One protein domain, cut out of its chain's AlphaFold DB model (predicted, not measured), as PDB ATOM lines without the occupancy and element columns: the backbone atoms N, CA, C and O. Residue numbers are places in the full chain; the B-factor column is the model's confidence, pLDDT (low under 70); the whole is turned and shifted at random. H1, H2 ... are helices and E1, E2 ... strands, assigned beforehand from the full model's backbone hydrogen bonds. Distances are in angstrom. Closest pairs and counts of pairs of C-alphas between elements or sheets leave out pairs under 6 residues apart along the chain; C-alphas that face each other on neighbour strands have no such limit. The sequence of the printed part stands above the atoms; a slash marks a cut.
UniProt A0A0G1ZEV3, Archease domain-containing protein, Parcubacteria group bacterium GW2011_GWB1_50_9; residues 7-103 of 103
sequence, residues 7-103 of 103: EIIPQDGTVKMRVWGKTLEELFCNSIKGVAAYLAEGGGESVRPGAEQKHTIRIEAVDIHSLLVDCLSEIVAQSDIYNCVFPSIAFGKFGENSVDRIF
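Overview. This is residues 7 to 103 of the 103 residues of the protein "Archease domain-containing protein" of Parcubacteria group bacterium GW2011_GWB1_50_9 (UniProt A0A0G1ZEV3). Two long helices, H1 and H2, run side by side through the middle, and the small three-stranded sheet E3 E5 E4 covers their first parts, with its other face bare. A separate hairpin of two strands, E1 and E2, packs on H1, and a long loop, residues 43 to 55, leads from H1 to E3. The printed part has 97 residues, with two named helices and five named strands in the order E1 E2 H1 E3 H2 E4 E5; both sheets are antiparallel, and the class is mixed, helices and strands. The whole is compact, with a radius of gyration of the C-alphas of 13.6 A and spans of 39 by 34 by 21 A.

Arrangement. E1, residues 7 to 11, and E2, residues 14 to 19, form an antiparallel hairpin at 159 degrees, with N 9 and O 16 at 2.8 A. H1, residues 24 to 42, comes closest to E2 at the C-alphas of Ser 31 and Val 19, 6.0 A apart. E3, residues 56 to 60, is apart from E1 and E2. H2, residues 64 to 82, touches H1 with residues 68 to 76 alone; the closest C-alphas, of Leu 72 and Ile 32, are 6.8 A apart. These helices run the same way at a shallow tilt of 33 degrees, only just short of steep. E4, residues 90 to 95, and E5, residues 98 to 102, form an antiparallel hairpin, with N 92 and O 100 at 2.7 A. E5 is the inner strand and is also antiparallel to E3, with N 57 and O 101 at 3.0 A. H2 is on this sheet at a height over the sheet of 9.2 A. The two layers are H1 and H2 on one face and the sheet itself. E3, H2 and E4 make a split strand-helix-strand unit, two strands running the same way with E5 between them, its crossover right-handed. In H1 and H2 every O i to N i+4 pair is within hydrogen-bond range.

Along the chain. E1 begins at C-alpha 7, (-9.672, -39.781, -3.448), and E2 measures 16.6 A from first to last C-alpha. H1 measures 27.4 A and begins at C-alpha 24, (-7.771, -56.308, 0.645). E3 measures 13.4 A, H2 26.8 A and E4 13.9 A. E5 measures 13.6 A and ends at C-alpha 102, (3.038, -52.844, 12.520).

Size, cuts and confidence. The farthest C-alphas, of Glu 45 and Glu 96, are 39.6 A apart. The printed part has no cut. The link from H1 to E3 is long, with 13 residues. Mean pLDDT of the printed part is 77.3; residues 42 to 57 and 91 to 103 are under 70.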
ATOM      1  N   GLU A   7      -9.085 -41.079  -3.119       94.00
ATOM      2  CA  GLU A   7      -9.672 -39.781  -3.448       94.00
ATOM      3  C   GLU A   7     -10.478 -39.280  -2.246       94.00
ATOM      4  O   GLU A   7     -11.391 -39.963  -1.776       94.00
ATOM      5  N   ILE A   8     -10.135 -38.085  -1.762       90.88
ATOM      6  CA  ILE A   8     -10.864 -37.385  -0.703       90.88
ATOM      7  C   ILE A   8     -11.928 -36.509  -1.368       90.88
ATOM      8  O   ILE A   8     -11.624 -35.704  -2.246       90.88
ATOM      9  N   ILE A   9     -13.182 -36.687  -0.967       92.94
ATOM     10  CA  ILE A   9     -14.355 -36.002  -1.506       92.94
ATOM     11  C   ILE A   9     -14.942 -35.156  -0.369       92.94
ATOM     12  O   ILE A   9     -15.611 -35.707   0.515       92.94
ATOM     13  N   PRO A  10     -14.684 -33.835  -0.359       88.75
ATOM     14  CA  PRO A  10     -15.228 -32.938   0.651       88.75
ATOM     15  C   PRO A  10     -16.756 -32.934   0.616       88.75
ATOM     16  O   PRO A  10     -17.366 -32.920  -0.456       88.75
ATOM     17  N   GLN A  11     -17.372 -32.928   1.791       86.50
ATOM     18  CA  GLN A  11     -18.792 -32.657   1.972       86.50
ATOM     19  C   GLN A  11     -18.959 -31.606   3.074       86.50
ATOM     20  O   GLN A  11     -18.034 -31.330   3.838       86.50
ATOM     21  N   ASP A  12     -20.144 -31.015   3.182       86.19
ATOM     22  CA  ASP A  12     -20.404 -30.039   4.237       86.19
ATOM     23  C   ASP A  12     -20.301 -30.713   5.616       86.19
ATOM     24  O   ASP A  12     -21.048 -31.639   5.937       86.19
ATOM     25  N   GLY A  13     -19.317 -30.283   6.410       81.44
ATOM     26  CA  GLY A  13     -19.067 -30.767   7.773       81.44
ATOM     27  C   GLY A  13     -18.539 -32.203   7.891       81.44
ATOM     28  O   GLY A  13     -18.340 -32.675   9.006       81.44
ATOM     29  N   THR A  14     -18.311 -32.908   6.780       86.31
ATOM     30  CA  THR A  14     -17.811 -34.292   6.767       86.31
ATOM     31  C   THR A  14     -16.920 -34.541   5.554       86.31
ATOM     32  O   THR A  14     -16.860 -33.746   4.619       86.31
ATOM     33  N   VAL A  15     -16.223 -35.673   5.539       89.19
ATOM     34  CA  VAL A  15     -15.410 -36.079   4.396       89.19
ATOM     35  C   VAL A  15     -15.756 -37.502   3.988       89.19
ATOM     36  O   VAL A  15     -15.951 -38.376   4.833       89.19
ATOM     37  N   LYS A  16     -15.843 -37.741   2.680       92.69
ATOM     38  CA  LYS A  16     -15.884 -39.091   2.118       92.69
ATOM     39  C   LYS A  16     -14.540 -39.423   1.511       92.69
ATOM     40  O   LYS A  16     -13.883 -38.568   0.931       92.69
ATOM     41  N   MET A  17     -14.168 -40.690   1.590       92.62
ATOM     42  CA  MET A  17     -12.958 -41.190   0.963       92.62
ATOM     43  C   MET A  17     -13.305 -42.386   0.091       92.62
ATOM     44  O   MET A  17     -13.975 -43.320   0.531       92.62
ATOM     45  N   ARG A  18     -12.862 -42.347  -1.162       94.94
ATOM     46  CA  ARG A  18     -12.886 -43.497  -2.061       94.94
ATOM     47  C   ARG A  18     -11.482 -44.075  -2.126       94.94
ATOM     48  O   ARG A  18     -10.525 -43.327  -2.284       94.94
ATOM     49  N   VAL A  19     -11.371 -45.390  -2.012       94.31
ATOM     50  CA  VAL A  19     -10.089 -46.096  -1.948       94.31
ATOM     51  C   VAL A  19     -10.093 -47.223  -2.967       94.31
ATOM     52  O   VAL A  19     -11.117 -47.879  -3.166       94.31
ATOM     53  N   TRP A  20      -8.955 -47.440  -3.616       94.69
ATOM     54  CA  TRP A  20      -8.759 -48.515  -4.580       94.69
ATOM     55  C   TRP A  20      -7.621 -49.427  -4.138       94.69
ATOM     56  O   TRP A  20      -6.664 -48.985  -3.513       94.69
ATOM     57  N   GLY A  21      -7.712 -50.703  -4.496       91.06
ATOM     58  CA  GLY A  21      -6.680 -51.702  -4.247       91.06
ATOM     59  C   GLY A  21      -6.978 -52.966  -5.044       91.06
ATOM     60  O   GLY A  21      -8.135 -53.250  -5.358       91.06
ATOM     61  N   LYS A  22      -5.934 -53.702  -5.418       90.75
ATOM     62  CA  LYS A  22      -6.031 -55.003  -6.092       90.75
ATOM     63  C   LYS A  22      -6.245 -56.147  -5.107       90.75
ATOM     64  O   LYS A  22      -6.739 -57.199  -5.503       90.75
ATOM     65  N   THR A  23      -5.878 -55.937  -3.845       88.50
ATOM     66  CA  THR A  23      -6.114 -56.861  -2.733       88.50
ATOM     67  C   THR A  23      -6.763 -56.126  -1.566       88.50
ATOM     68  O   THR A  23      -6.805 -54.891  -1.531       88.50
ATOM     69  N   LEU A  24      -7.271 -56.887  -0.597       86.00
ATOM     70  CA  LEU A  24      -7.771 -56.308   0.645       86.00
ATOM     71  C   LEU A  24      -6.646 -55.599   1.404       86.00
ATOM     72  O   LEU A  24      -6.859 -54.484   1.867       86.00
ATOM     73  N   GLU A  25      -5.436 -56.161   1.463       84.75
ATOM     74  CA  GLU A  25      -4.303 -55.469   2.088       84.75
ATOM     75  C   GLU A  25      -4.031 -54.114   1.428       84.75
ATOM     76  O   GLU A  25      -3.874 -53.113   2.129       84.75
ATOM     77  N   GLU A  26      -4.042 -54.050   0.092       88.62
ATOM     78  CA  GLU A  26      -3.879 -52.781  -0.623       88.62
ATOM     79  C   GLU A  26      -4.989 -51.780  -0.276       88.62
ATOM     80  O   GLU A  26      -4.693 -50.605  -0.063       88.62
ATOM     81  N   LEU A  27      -6.247 -52.224  -0.155       90.88
ATOM     82  CA  LEU A  27      -7.358 -51.356   0.255       90.88
ATOM     83  C   LEU A  27      -7.152 -50.782   1.659       90.88
ATOM     84  O   LEU A  27      -7.368 -49.588   1.869       90.88
ATOM     85  N   PHE A  28      -6.706 -51.591   2.618       89.50
ATOM     86  CA  PHE A  28      -6.420 -51.091   3.960       89.50
ATOM     87  C   PHE A  28      -5.235 -50.125   3.950       89.50
ATOM     88  O   PHE A  28      -5.365 -49.018   4.465       89.50
ATOM     89  N   CYS A  29      -4.117 -50.483   3.314       89.38
ATOM     90  CA  CYS A  29      -2.958 -49.595   3.183       89.38
ATOM     91  C   CYS A  29      -3.340 -48.245   2.564       89.38
ATOM     92  O   CYS A  29      -2.960 -47.192   3.070       89.38
ATOM     93  N   ASN A  30      -4.120 -48.262   1.485       92.81
ATOM     94  CA  ASN A  30      -4.509 -47.045   0.784       92.81
ATOM     95  C   ASN A  30      -5.545 -46.218   1.562       92.81
ATOM     96  O   ASN A  30      -5.521 -44.992   1.473       92.81
ATOM     97  N   SER A  31      -6.383 -46.855   2.386       92.75
ATOM     98  CA  SER A  31      -7.284 -46.147   3.307       92.75
ATOM     99  C   SER A  31      -6.498 -45.375   4.365       92.75
ATOM    100  O   SER A  31      -6.783 -44.211   4.633       92.75
ATOM    101  N   ILE A  32      -5.461 -46.000   4.921       90.50
ATOM    102  CA  ILE A  32      -4.597 -45.400   5.944       90.50
ATOM    103  C   ILE A  32      -3.838 -44.204   5.378       90.50
ATOM    104  O   ILE A  32      -3.838 -43.137   5.986       90.50
ATOM    105  N   LYS A  33      -3.271 -44.345   4.173       89.88
ATOM    106  CA  LYS A  33      -2.641 -43.225   3.461       89.88
ATOM    107  C   LYS A  33      -3.596 -42.042   3.301       89.88
ATOM    108  O   LYS A  33      -3.177 -40.902   3.479       89.88
ATOM    109  N   GLY A  34      -4.861 -42.302   2.969       91.50
ATOM    110  CA  GLY A  34      -5.854 -41.246   2.806       91.50
ATOM    111  C   GLY A  34      -6.225 -40.548   4.117       91.50
ATOM    112  O   GLY A  34      -6.311 -39.322   4.137       91.50
ATOM    113  N   VAL A  35      -6.346 -41.290   5.226       91.00
ATOM    114  CA  VAL A  35      -6.521 -40.701   6.567       91.00
ATOM    115  C   VAL A  35      -5.303 -39.866   6.963       91.00
ATOM    116  O   VAL A  35      -5.458 -38.722   7.375       91.00
ATOM    117  N   ALA A  36      -4.092 -40.398   6.789       88.31
ATOM    118  CA  ALA A  36      -2.863 -39.678   7.108       88.31
ATOM    119  C   ALA A  36      -2.723 -38.386   6.289       88.31
ATOM    120  O   ALA A  36      -2.354 -37.354   6.843       88.31
ATOM    121  N   ALA A  37      -3.060 -38.422   4.994       88.00
ATOM    122  CA  ALA A  37      -3.072 -37.238   4.139       88.00
ATOM    123  C   ALA A  37      -4.087 -36.193   4.627       88.00
ATOM    124  O   ALA A  37      -3.737 -35.024   4.757       88.00
ATOM    125  N   TYR A  38      -5.309 -36.617   4.963       88.75
ATOM    126  CA  TYR A  38      -6.343 -35.726   5.494       88.75
ATOM    127  C   TYR A  38      -5.913 -35.046   6.803       88.75
ATOM    128  O   TYR A  38      -6.061 -33.835   6.957       88.75
ATOM    129  N   LEU A  39      -5.343 -35.813   7.736       87.25
ATOM    130  CA  LEU A  39      -4.865 -35.289   9.016       87.25
ATOM    131  C   LEU A  39      -3.664 -34.350   8.841       87.25
ATOM    132  O   LEU A  39      -3.598 -33.320   9.506       87.25
ATOM    133  N   ALA A  40      -2.741 -34.667   7.929       83.19
ATOM    134  CA  ALA A  40      -1.575 -33.830   7.649       83.19
ATOM    135  C   ALA A  40      -1.945 -32.488   6.991       83.19
ATOM    136  O   ALA A  40      -1.276 -31.494   7.247       83.19
ATOM    137  N   GLU A  41      -2.998 -32.441   6.168       78.56
ATOM    138  CA  GLU A  41      -3.509 -31.187   5.593       78.56
ATOM    139  C   GLU A  41      -4.237 -30.313   6.631       78.56
ATOM    140  O   GLU A  41      -4.205 -29.087   6.532       78.56
ATOM    141  N   GLY A  42      -4.883 -30.927   7.630       67.31
ATOM    142  CA  GLY A  42      -5.556 -30.224   8.731       67.31
ATOM    143  C   GLY A  42      -4.637 -29.818   9.890       67.31
ATOM    144  O   GLY A  42      -4.951 -28.886  10.633       67.31
ATOM    145  N   GLY A  43      -3.501 -30.499  10.053       59.00
ATOM    146  CA  GLY A  43      -2.474 -30.175  11.036       59.00
ATOM    147  C   GLY A  43      -1.610 -29.013  10.553       59.00
ATOM    148  O   GLY A  43      -0.834 -29.159   9.614       59.00
ATOM    149  N   GLY A  44      -1.738 -27.844  11.186       51.62
ATOM    150  CA  GLY A  44      -0.889 -26.685  10.898       51.62
ATOM    151  C   GLY A  44       0.614 -26.996  10.976       51.62
ATOM    152  O   GLY A  44       1.029 -27.981  11.587       51.62
ATOM    153  N   GLU A  45       1.416 -26.137  10.332       49.19
ATOM    154  CA  GLU A  45       2.862 -26.282  10.116       49.19
ATOM    155  C   GLU A  45       3.599 -26.983  11.268       49.19
ATOM    156  O   GLU A  45       3.580 -26.530  12.412       49.19
ATOM    157  N   SER A  46       4.337 -28.036  10.897       47.12
ATOM    158  CA  SER A  46       5.273 -28.848  11.691       47.12
ATOM    159  C   SER A  46       4.739 -30.119  12.368       47.12
ATOM    160  O   SER A  46       4.973 -30.360  13.551       47.12
ATOM    161  N   VAL A  47       4.228 -31.056  11.554       49.94
ATOM    162  CA  VAL A  47       4.494 -32.487  11.802       49.94
ATOM    163  C   VAL A  47       6.012 -32.673  11.737       49.94
ATOM    164  O   VAL A  47       6.606 -32.820  10.669       49.94
ATOM    165  N   ARG A  48       6.685 -32.561  12.884       50.50
ATOM    166  CA  ARG A  48       8.101 -32.919  12.980       50.50
ATOM    167  C   ARG A  48       8.193 -34.425  12.735       50.50
ATOM    168  O   ARG A  48       7.366 -35.145  13.293       50.50
ATOM    169  N   PRO A  49       9.164 -34.925  11.951       48.97
ATOM    170  CA  PRO A  49       9.453 -36.349  11.941       48.97
ATOM    171  C   PRO A  49       9.871 -36.732  13.364       48.97
ATOM    172  O   PRO A  49      11.001 -36.491  13.791       48.97
ATOM    173  N   GLY A  50       8.912 -37.230  14.145       52.41
ATOM    174  CA  GLY A  50       9.194 -37.927  15.386       52.41
ATOM    175  C   GLY A  50      10.031 -39.159  15.059       52.41
ATOM    176  O   GLY A  50       9.997 -39.651  13.930       52.41
ATOM    177  N   ALA A  51      10.811 -39.638  16.029       53.75
ATOM    178  CA  ALA A  51      11.507 -40.914  15.893       53.75
ATOM    179  C   ALA A  51      10.536 -41.968  15.337       53.75
ATOM    180  O   ALA A  51       9.388 -41.992  15.778       53.75
ATOM    181  N   GLU A  52      10.980 -42.793  14.379       57.22
ATOM    182  CA  GLU A  52      10.186 -43.902  13.839       57.22
ATOM    183  C   GLU A  52       9.688 -44.771  15.003       57.22
ATOM    184  O   GLU A  52      10.418 -45.609  15.537       57.22
ATOM    185  N   GLN A  53       8.460 -44.524  15.456       59.50
ATOM    186  CA  GLN A  53       7.833 -45.299  16.508       59.50
ATOM    187  C   GLN A  53       7.023 -46.381  15.838       59.50
ATOM    188  O   GLN A  53       6.006 -46.100  15.207       59.50
ATOM    189  N   LYS A  54       7.498 -47.614  15.994       64.06
ATOM    190  CA  LYS A  54       6.761 -48.770  15.525       64.06
ATOM    191  C   LYS A  54       5.704 -49.150  16.538       64.06
ATOM    192  O   LYS A  54       6.046 -49.515  17.663       64.06
ATOM    193  N   HIS A  55       4.446 -49.089  16.127       66.06
ATOM    194  CA  HIS A  55       3.317 -49.485  16.964       66.06
ATOM    195  C   HIS A  55       2.720 -50.770  16.413       66.06
ATOM    196  O   HIS A  55       2.202 -50.808  15.298       66.06
ATOM    197  N   THR A  56       2.826 -51.844  17.193       67.12
ATOM    198  CA  THR A  56       2.195 -53.117  16.847       67.12
ATOM    199  C   THR A  56       0.808 -53.156  17.460       67.12
ATOM    200  O   THR A  56       0.677 -53.138  18.683       67.12
ATOM    201  N   ILE A  57      -0.217 -53.249  16.617       66.62
ATOM    202  CA  ILE A  57      -1.609 -53.339  17.054       66.62
ATOM    203  C   ILE A  57      -2.247 -54.549  16.379       66.62
ATOM    204  O   ILE A  57      -2.100 -54.767  15.173       66.62
ATOM    205  N   ARG A  58      -2.943 -55.357  17.177       74.19
ATOM    206  CA  ARG A  58      -3.741 -56.485  16.701       74.19
ATOM    207  C   ARG A  58      -5.205 -56.092  16.752       74.19
ATOM    208  O   ARG A  58      -5.686 -55.684  17.805       74.19
ATOM    209  N   ILE A  59      -5.885 -56.227  15.619       72.06
ATOM    210  CA  ILE A  59      -7.301 -55.892  15.489       72.06
ATOM    211  C   ILE A  59      -8.033 -57.135  15.000       72.06
ATOM    212  O   ILE A  59      -7.648 -57.762  14.006       72.06
ATOM    213  N   GLU A  60      -9.071 -57.497  15.739       75.50
ATOM    214  CA  GLU A  60      -9.957 -58.618  15.453       75.50
ATOM    215  C   GLU A  60     -11.373 -58.077  15.368       75.50
ATOM    216  O   GLU A  60     -11.796 -57.316  16.235       75.50
ATOM    217  N   ALA A  61     -12.098 -58.474  14.329       78.88
ATOM    218  CA  ALA A  61     -13.464 -58.032  14.122       78.88
ATOM    219  C   ALA A  61     -14.308 -59.160  13.528       78.88
ATOM    220  O   ALA A  61     -13.794 -60.170  13.047       78.88
ATOM    221  N   VAL A  62     -15.625 -58.981  13.576       78.75
ATOM    222  CA  VAL A  62     -16.602 -59.987  13.131       78.75
ATOM    223  C   VAL A  62     -16.684 -60.132  11.608       78.75
ATOM    224  O   VAL A  62     -17.144 -61.162  11.123       78.75
ATOM    225  N   ASP A  63     -16.241 -59.115  10.867       84.25
ATOM    226  CA  ASP A  63     -16.199 -59.087   9.408       84.25
ATOM    227  C   ASP A  63     -15.172 -58.054   8.905       84.25
ATOM    228  O   ASP A  63     -14.636 -57.243   9.667       84.25
ATOM    229  N   ILE A  64     -14.918 -58.060   7.595       84.62
ATOM    230  CA  ILE A  64     -13.913 -57.211   6.946       84.62
ATOM    231  C   ILE A  64     -14.236 -55.706   6.979       84.62
ATOM    232  O   ILE A  64     -13.317 -54.885   6.983       84.62
ATOM    233  N   HIS A  65     -15.515 -55.319   6.999       88.56
ATOM    234  CA  HIS A  65     -15.920 -53.916   7.100       88.56
ATOM    235  C   HIS A  65     -15.683 -53.400   8.515       88.56
ATOM    236  O   HIS A  65     -15.075 -52.343   8.678       88.56
ATOM    237  N   SER A  66     -16.097 -54.177   9.516       89.25
ATOM    238  CA  SER A  66     -15.835 -53.905  10.928       89.25
ATOM    239  C   SER A  66     -14.328 -53.805  11.187       89.25
ATOM    240  O   SER A  66     -13.864 -52.837  11.775       89.25
ATOM    241  N   LEU A  67     -13.536 -54.713  10.605       87.94
ATOM    242  CA  LEU A  67     -12.074 -54.697  10.697       87.94
ATOM    243  C   LEU A  67     -11.446 -53.420  10.116       87.94
ATOM    244  O   LEU A  67     -10.458 -52.911  10.649       87.94
ATOM    245  N   LEU A  68     -11.989 -52.903   9.007       89.00
ATOM    246  CA  LEU A  68     -11.541 -51.639   8.421       89.00
ATOM    247  C   LEU A  68     -11.903 -50.453   9.307       89.00
ATOM    248  O   LEU A  68     -11.046 -49.600   9.530       89.00
ATOM    249  N   VAL A  69     -13.137 -50.407   9.810       91.25
ATOM    250  CA  VAL A  69     -13.592 -49.344  10.713       91.25
ATOM    251  C   VAL A  69     -12.724 -49.312  11.964       91.25
ATOM    252  O   VAL A  69     -12.108 -48.283  12.225       91.25
ATOM    253  N   ASP A  70     -12.582 -50.441  12.656       89.88
ATOM    254  CA  ASP A  70     -11.790 -50.542  13.883       89.88
ATOM    255  C   ASP A  70     -10.332 -50.146  13.632       89.88
ATOM    256  O   ASP A  70      -9.736 -49.403  14.411       89.88
ATOM    257  N   CYS A  71      -9.766 -50.550  12.489       87.75
ATOM    258  CA  CYS A  71      -8.420 -50.137  12.118       87.75
ATOM    259  C   CYS A  71      -8.275 -48.632  11.899       87.75
ATOM    260  O   CYS A  71      -7.289 -48.051  12.351       87.75
ATOM    261  N   LEU A  72      -9.187 -47.999  11.162       91.00
ATOM    262  CA  LEU A  72      -9.084 -46.564  10.902       91.00
ATOM    263  C   LEU A  72      -9.366 -45.756  12.172       91.00
ATOM    264  O   LEU A  72      -8.683 -44.762  12.411       91.00
ATOM    265  N   SER A  73     -10.312 -46.198  13.001       91.56
ATOM    266  CA  SER A  73     -10.602 -45.593  14.302       91.56
ATOM    267  C   SER A  73      -9.387 -45.613  15.220       91.56
ATOM    268  O   SER A  73      -9.063 -44.585  15.810       91.56
ATOM    269  N   GLU A  74      -8.675 -46.737  15.282       89.31
ATOM    270  CA  GLU A  74      -7.452 -46.848  16.070       89.31
ATOM    271  C   GLU A  74      -6.372 -45.876  15.579       89.31
ATOM    272  O   GLU A  74      -5.785 -45.151  16.371       89.31
ATOM    273  N   ILE A  75      -6.143 -45.777  14.266       87.56
ATOM    274  CA  ILE A  75      -5.141 -44.852  13.706       87.56
ATOM    275  C   ILE A  75      -5.465 -43.406  14.048       87.56
ATOM    276  O   ILE A  75      -4.564 -42.642  14.390       87.56
ATOM    277  N   VAL A  76      -6.736 -43.025  13.945       89.94
ATOM    278  CA  VAL A  76      -7.181 -41.675  14.293       89.94
ATOM    279  C   VAL A  76      -6.961 -41.423  15.785       89.94
ATOM    280  O   VAL A  76      -6.399 -40.388  16.134       89.94
ATOM    281  N   ALA A  77      -7.311 -42.377  16.651       90.12
ATOM    282  CA  ALA A  77      -7.079 -42.268  18.090       90.12
ATOM    283  C   ALA A  77      -5.584 -42.144  18.427       90.12
ATOM    284  O   ALA A  77      -5.193 -41.262  19.184       90.12
ATOM    285  N   GLN A  78      -4.728 -42.973  17.826       86.88
ATOM    286  CA  GLN A  78      -3.278 -42.917  18.024       86.88
ATOM    287  C   GLN A  78      -2.679 -41.603  17.511       86.88
ATOM    288  O   GLN A  78      -1.799 -41.030  18.154       86.88
ATOM    289  N   SER A  79      -3.170 -41.108  16.370       85.69
ATOM    290  CA  SER A  79      -2.745 -39.823  15.802       85.69
ATOM    291  C   SER A  79      -3.056 -38.666  16.751       85.69
ATOM    292  O   SER A  79      -2.224 -37.779  16.922       85.69
ATOM    293  N   ASP A  80      -4.218 -38.707  17.407       87.44
ATOM    294  CA  ASP A  80      -4.632 -37.724  18.411       87.44
ATOM    295  C   ASP A  80      -3.793 -37.828  19.699       87.44
ATOM    296  O   ASP A  80      -3.225 -36.837  20.156       87.44
ATOM    297  N   ILE A  81      -3.614 -39.044  20.234       86.44
ATOM    298  CA  ILE A  81      -2.850 -39.306  21.469       86.44
ATOM    299  C   ILE A  81      -1.389 -38.864  21.339       86.44
ATOM    300  O   ILE A  81      -0.835 -38.247  22.254       86.44
ATOM    301  N   TYR A  82      -0.746 -39.206  20.223       83.81
ATOM    302  CA  TYR A  82       0.679 -38.952  20.009       83.81
ATOM    303  C   TYR A  82       0.966 -37.685  19.204       83.81
ATOM    304  O   TYR A  82       2.137 -37.342  19.021       83.81
ATOM    305  N   ASN A  83      -0.075 -36.976  18.753       83.81
ATOM    306  CA  ASN A  83       0.026 -35.794  17.901       83.81
ATOM    307  C   ASN A  83       0.957 -36.029  16.693       83.81
ATOM    308  O   ASN A  83       1.890 -35.264  16.426       83.81
ATOM    309  N   CYS A  84       0.746 -37.146  15.997       82.31
ATOM    310  CA  CYS A  84       1.527 -37.568  14.837       82.31
ATOM    311  C   CYS A  84       0.623 -38.198  13.769       82.31
ATOM    312  O   CYS A  84      -0.574 -38.364  13.974       82.31
ATOM    313  N   VAL A  85       1.187 -38.526  12.606       83.88
ATOM    314  CA  VAL A  85       0.465 -39.220  11.529       83.88
ATOM    315  C   VAL A  85       1.154 -40.537  11.204       83.88
ATOM    316  O   VAL A  85       2.383 -40.621  11.218       83.88
ATOM    317  N   PHE A  86       0.358 -41.544  10.855       82.31
ATOM    318  CA  PHE A  86       0.830 -42.881  10.496       82.31
ATOM    319  C   PHE A  86       0.608 -43.133   8.996       82.31
ATOM    320  O   PHE A  86      -0.479 -43.546   8.594       82.31
ATOM    321  N   PRO A  87       1.604 -42.857   8.132       76.38
ATOM    322  CA  PRO A  87       1.421 -42.899   6.679       76.38
ATOM    323  C   PRO A  87       1.473 -44.313   6.085       76.38
ATOM    324  O   PRO A  87       1.119 -44.506   4.920       76.38
ATOM    325  N   SER A  88       1.945 -45.299   6.847       75.81
ATOM    326  CA  SER A  88       2.176 -46.661   6.371       75.81
ATOM    327  C   SER A  88       1.852 -47.700   7.428       75.81
ATOM    328  O   SER A  88       1.893 -47.423   8.619       75.81
ATOM    329  N   ILE A  89       1.586 -48.916   6.959       75.81
ATOM    330  CA  ILE A  89       1.399 -50.101   7.782       75.81
ATOM    331  C   ILE A  89       2.060 -51.303   7.118       75.81
ATOM    332  O   ILE A  89       2.053 -51.429   5.893       75.81
ATOM    333  N   ALA A  90       2.585 -52.212   7.925       70.25
ATOM    334  CA  ALA A  90       2.931 -53.566   7.538       70.25
ATOM    335  C   ALA A  90       1.980 -54.551   8.230       70.25
ATOM    336  O   ALA A  90       1.756 -54.465   9.433       70.25
ATOM    337  N   PHE A  91       1.425 -55.510   7.489       68.19
ATOM    338  CA  PHE A  91       0.609 -56.583   8.062       68.19
ATOM    339  C   PHE A  91       1.501 -57.785   8.389       68.19
ATOM    340  O   PHE A  91       2.157 -58.328   7.506       68.19
ATOM    341  N   GLY A  92       1.545 -58.198   9.657       60.75
ATOM    342  CA  GLY A  92       2.241 -59.404  10.109       60.75
ATOM    343  C   GLY A  92       1.472 -60.689   9.787       60.75
ATOM    344  O   GLY A  92       2.066 -61.677   9.363       60.75
ATOM    345  N   LYS A  93       0.145 -60.671   9.944       63.50
ATOM    346  CA  LYS A  93      -0.776 -61.738   9.527       63.50
ATOM    347  C   LYS A  93      -2.054 -61.094   9.025       63.50
ATOM    348  O   LYS A  93      -2.578 -60.230   9.712       63.50
ATOM    349  N   PHE A  94      -2.550 -61.515   7.868       56.28
ATOM    350  CA  PHE A  94      -3.822 -61.069   7.305       56.28
ATOM    351  C   PHE A  94      -4.685 -62.312   7.055       56.28
ATOM    352  O   PHE A  94      -4.312 -63.171   6.258       56.28
ATOM    353  N   GLY A  95      -5.779 -62.460   7.801       56.19
ATOM    354  CA  GLY A  95      -6.753 -63.546   7.658       56.19
ATOM    355  C   GLY A  95      -8.165 -62.995   7.458       56.19
ATOM    356  O   GLY A  95      -8.369 -61.791   7.581       56.19
ATOM    357  N   GLU A  96      -9.146 -63.864   7.190       52.69
ATOM    358  CA  GLU A  96     -10.532 -63.448   6.891       52.69
ATOM    359  C   GLU A  96     -11.162 -62.556   7.984       52.69
ATOM    360  O   GLU A  96     -11.937 -61.670   7.639       52.69
ATOM    361  N   ASN A  97     -10.765 -62.714   9.260       45.91
ATOM    362  CA  ASN A  97     -11.315 -61.971  10.412       45.91
ATOM    363  C   ASN A  97     -10.255 -61.370  11.365       45.91
ATOM    364  O   ASN A  97     -10.575 -60.950  12.476       45.91
ATOM    365  N   SER A  98      -8.972 -61.358  10.991       45.38
ATOM    366  CA  SER A  98      -7.907 -60.908  11.903       45.38
ATOM    367  C   SER A  98      -6.733 -60.309  11.153       45.38
ATOM    368  O   SER A  98      -6.264 -60.915  10.182       45.38
ATOM    369  N   VAL A  99      -6.203 -59.186  11.646       50.53
ATOM    370  CA  VAL A  99      -4.953 -58.633  11.122       50.53
ATOM    371  C   VAL A  99      -3.994 -58.237  12.244       50.53
ATOM    372  O   VAL A  99      -4.309 -57.374  13.062       50.53
ATOM    373  N   ASP A 100      -2.799 -58.830  12.240       48.22
ATOM    374  CA  ASP A 100      -1.654 -58.347  13.020       48.22
ATOM    375  C   ASP A 100      -0.978 -57.239  12.210       48.22
ATOM    376  O   ASP A 100      -0.661 -57.463  11.038       48.22
ATOM    377  N   ARG A 101      -0.751 -56.052  12.783       49.75
ATOM    378  CA  ARG A 101      -0.154 -54.930  12.046       49.75
ATOM    379  C   ARG A 101       0.961 -54.222  12.805       49.75
ATOM    380  O   ARG A 101       0.948 -54.192  14.029       49.75
ATOM    381  N   ILE A 102       1.897 -53.640  12.060       48.56
ATOM    382  CA  ILE A 102       3.038 -52.844  12.520       48.56
ATOM    383  C   ILE A 102       2.985 -51.515  11.756       48.56
ATOM    384  O   ILE A 102       3.155 -51.522  10.536       48.56
ATOM    385  N   PHE A 103       2.709 -50.406  12.436       46.94
ATOM    386  CA  PHE A 103       2.843 -49.051  11.881       46.94
ATOM    387  C   PHE A 103       4.281 -48.558  11.996       46.94
ATOM    388  O   PHE A 103       4.936 -48.980  12.974       46.94
TER     389      PHE A 103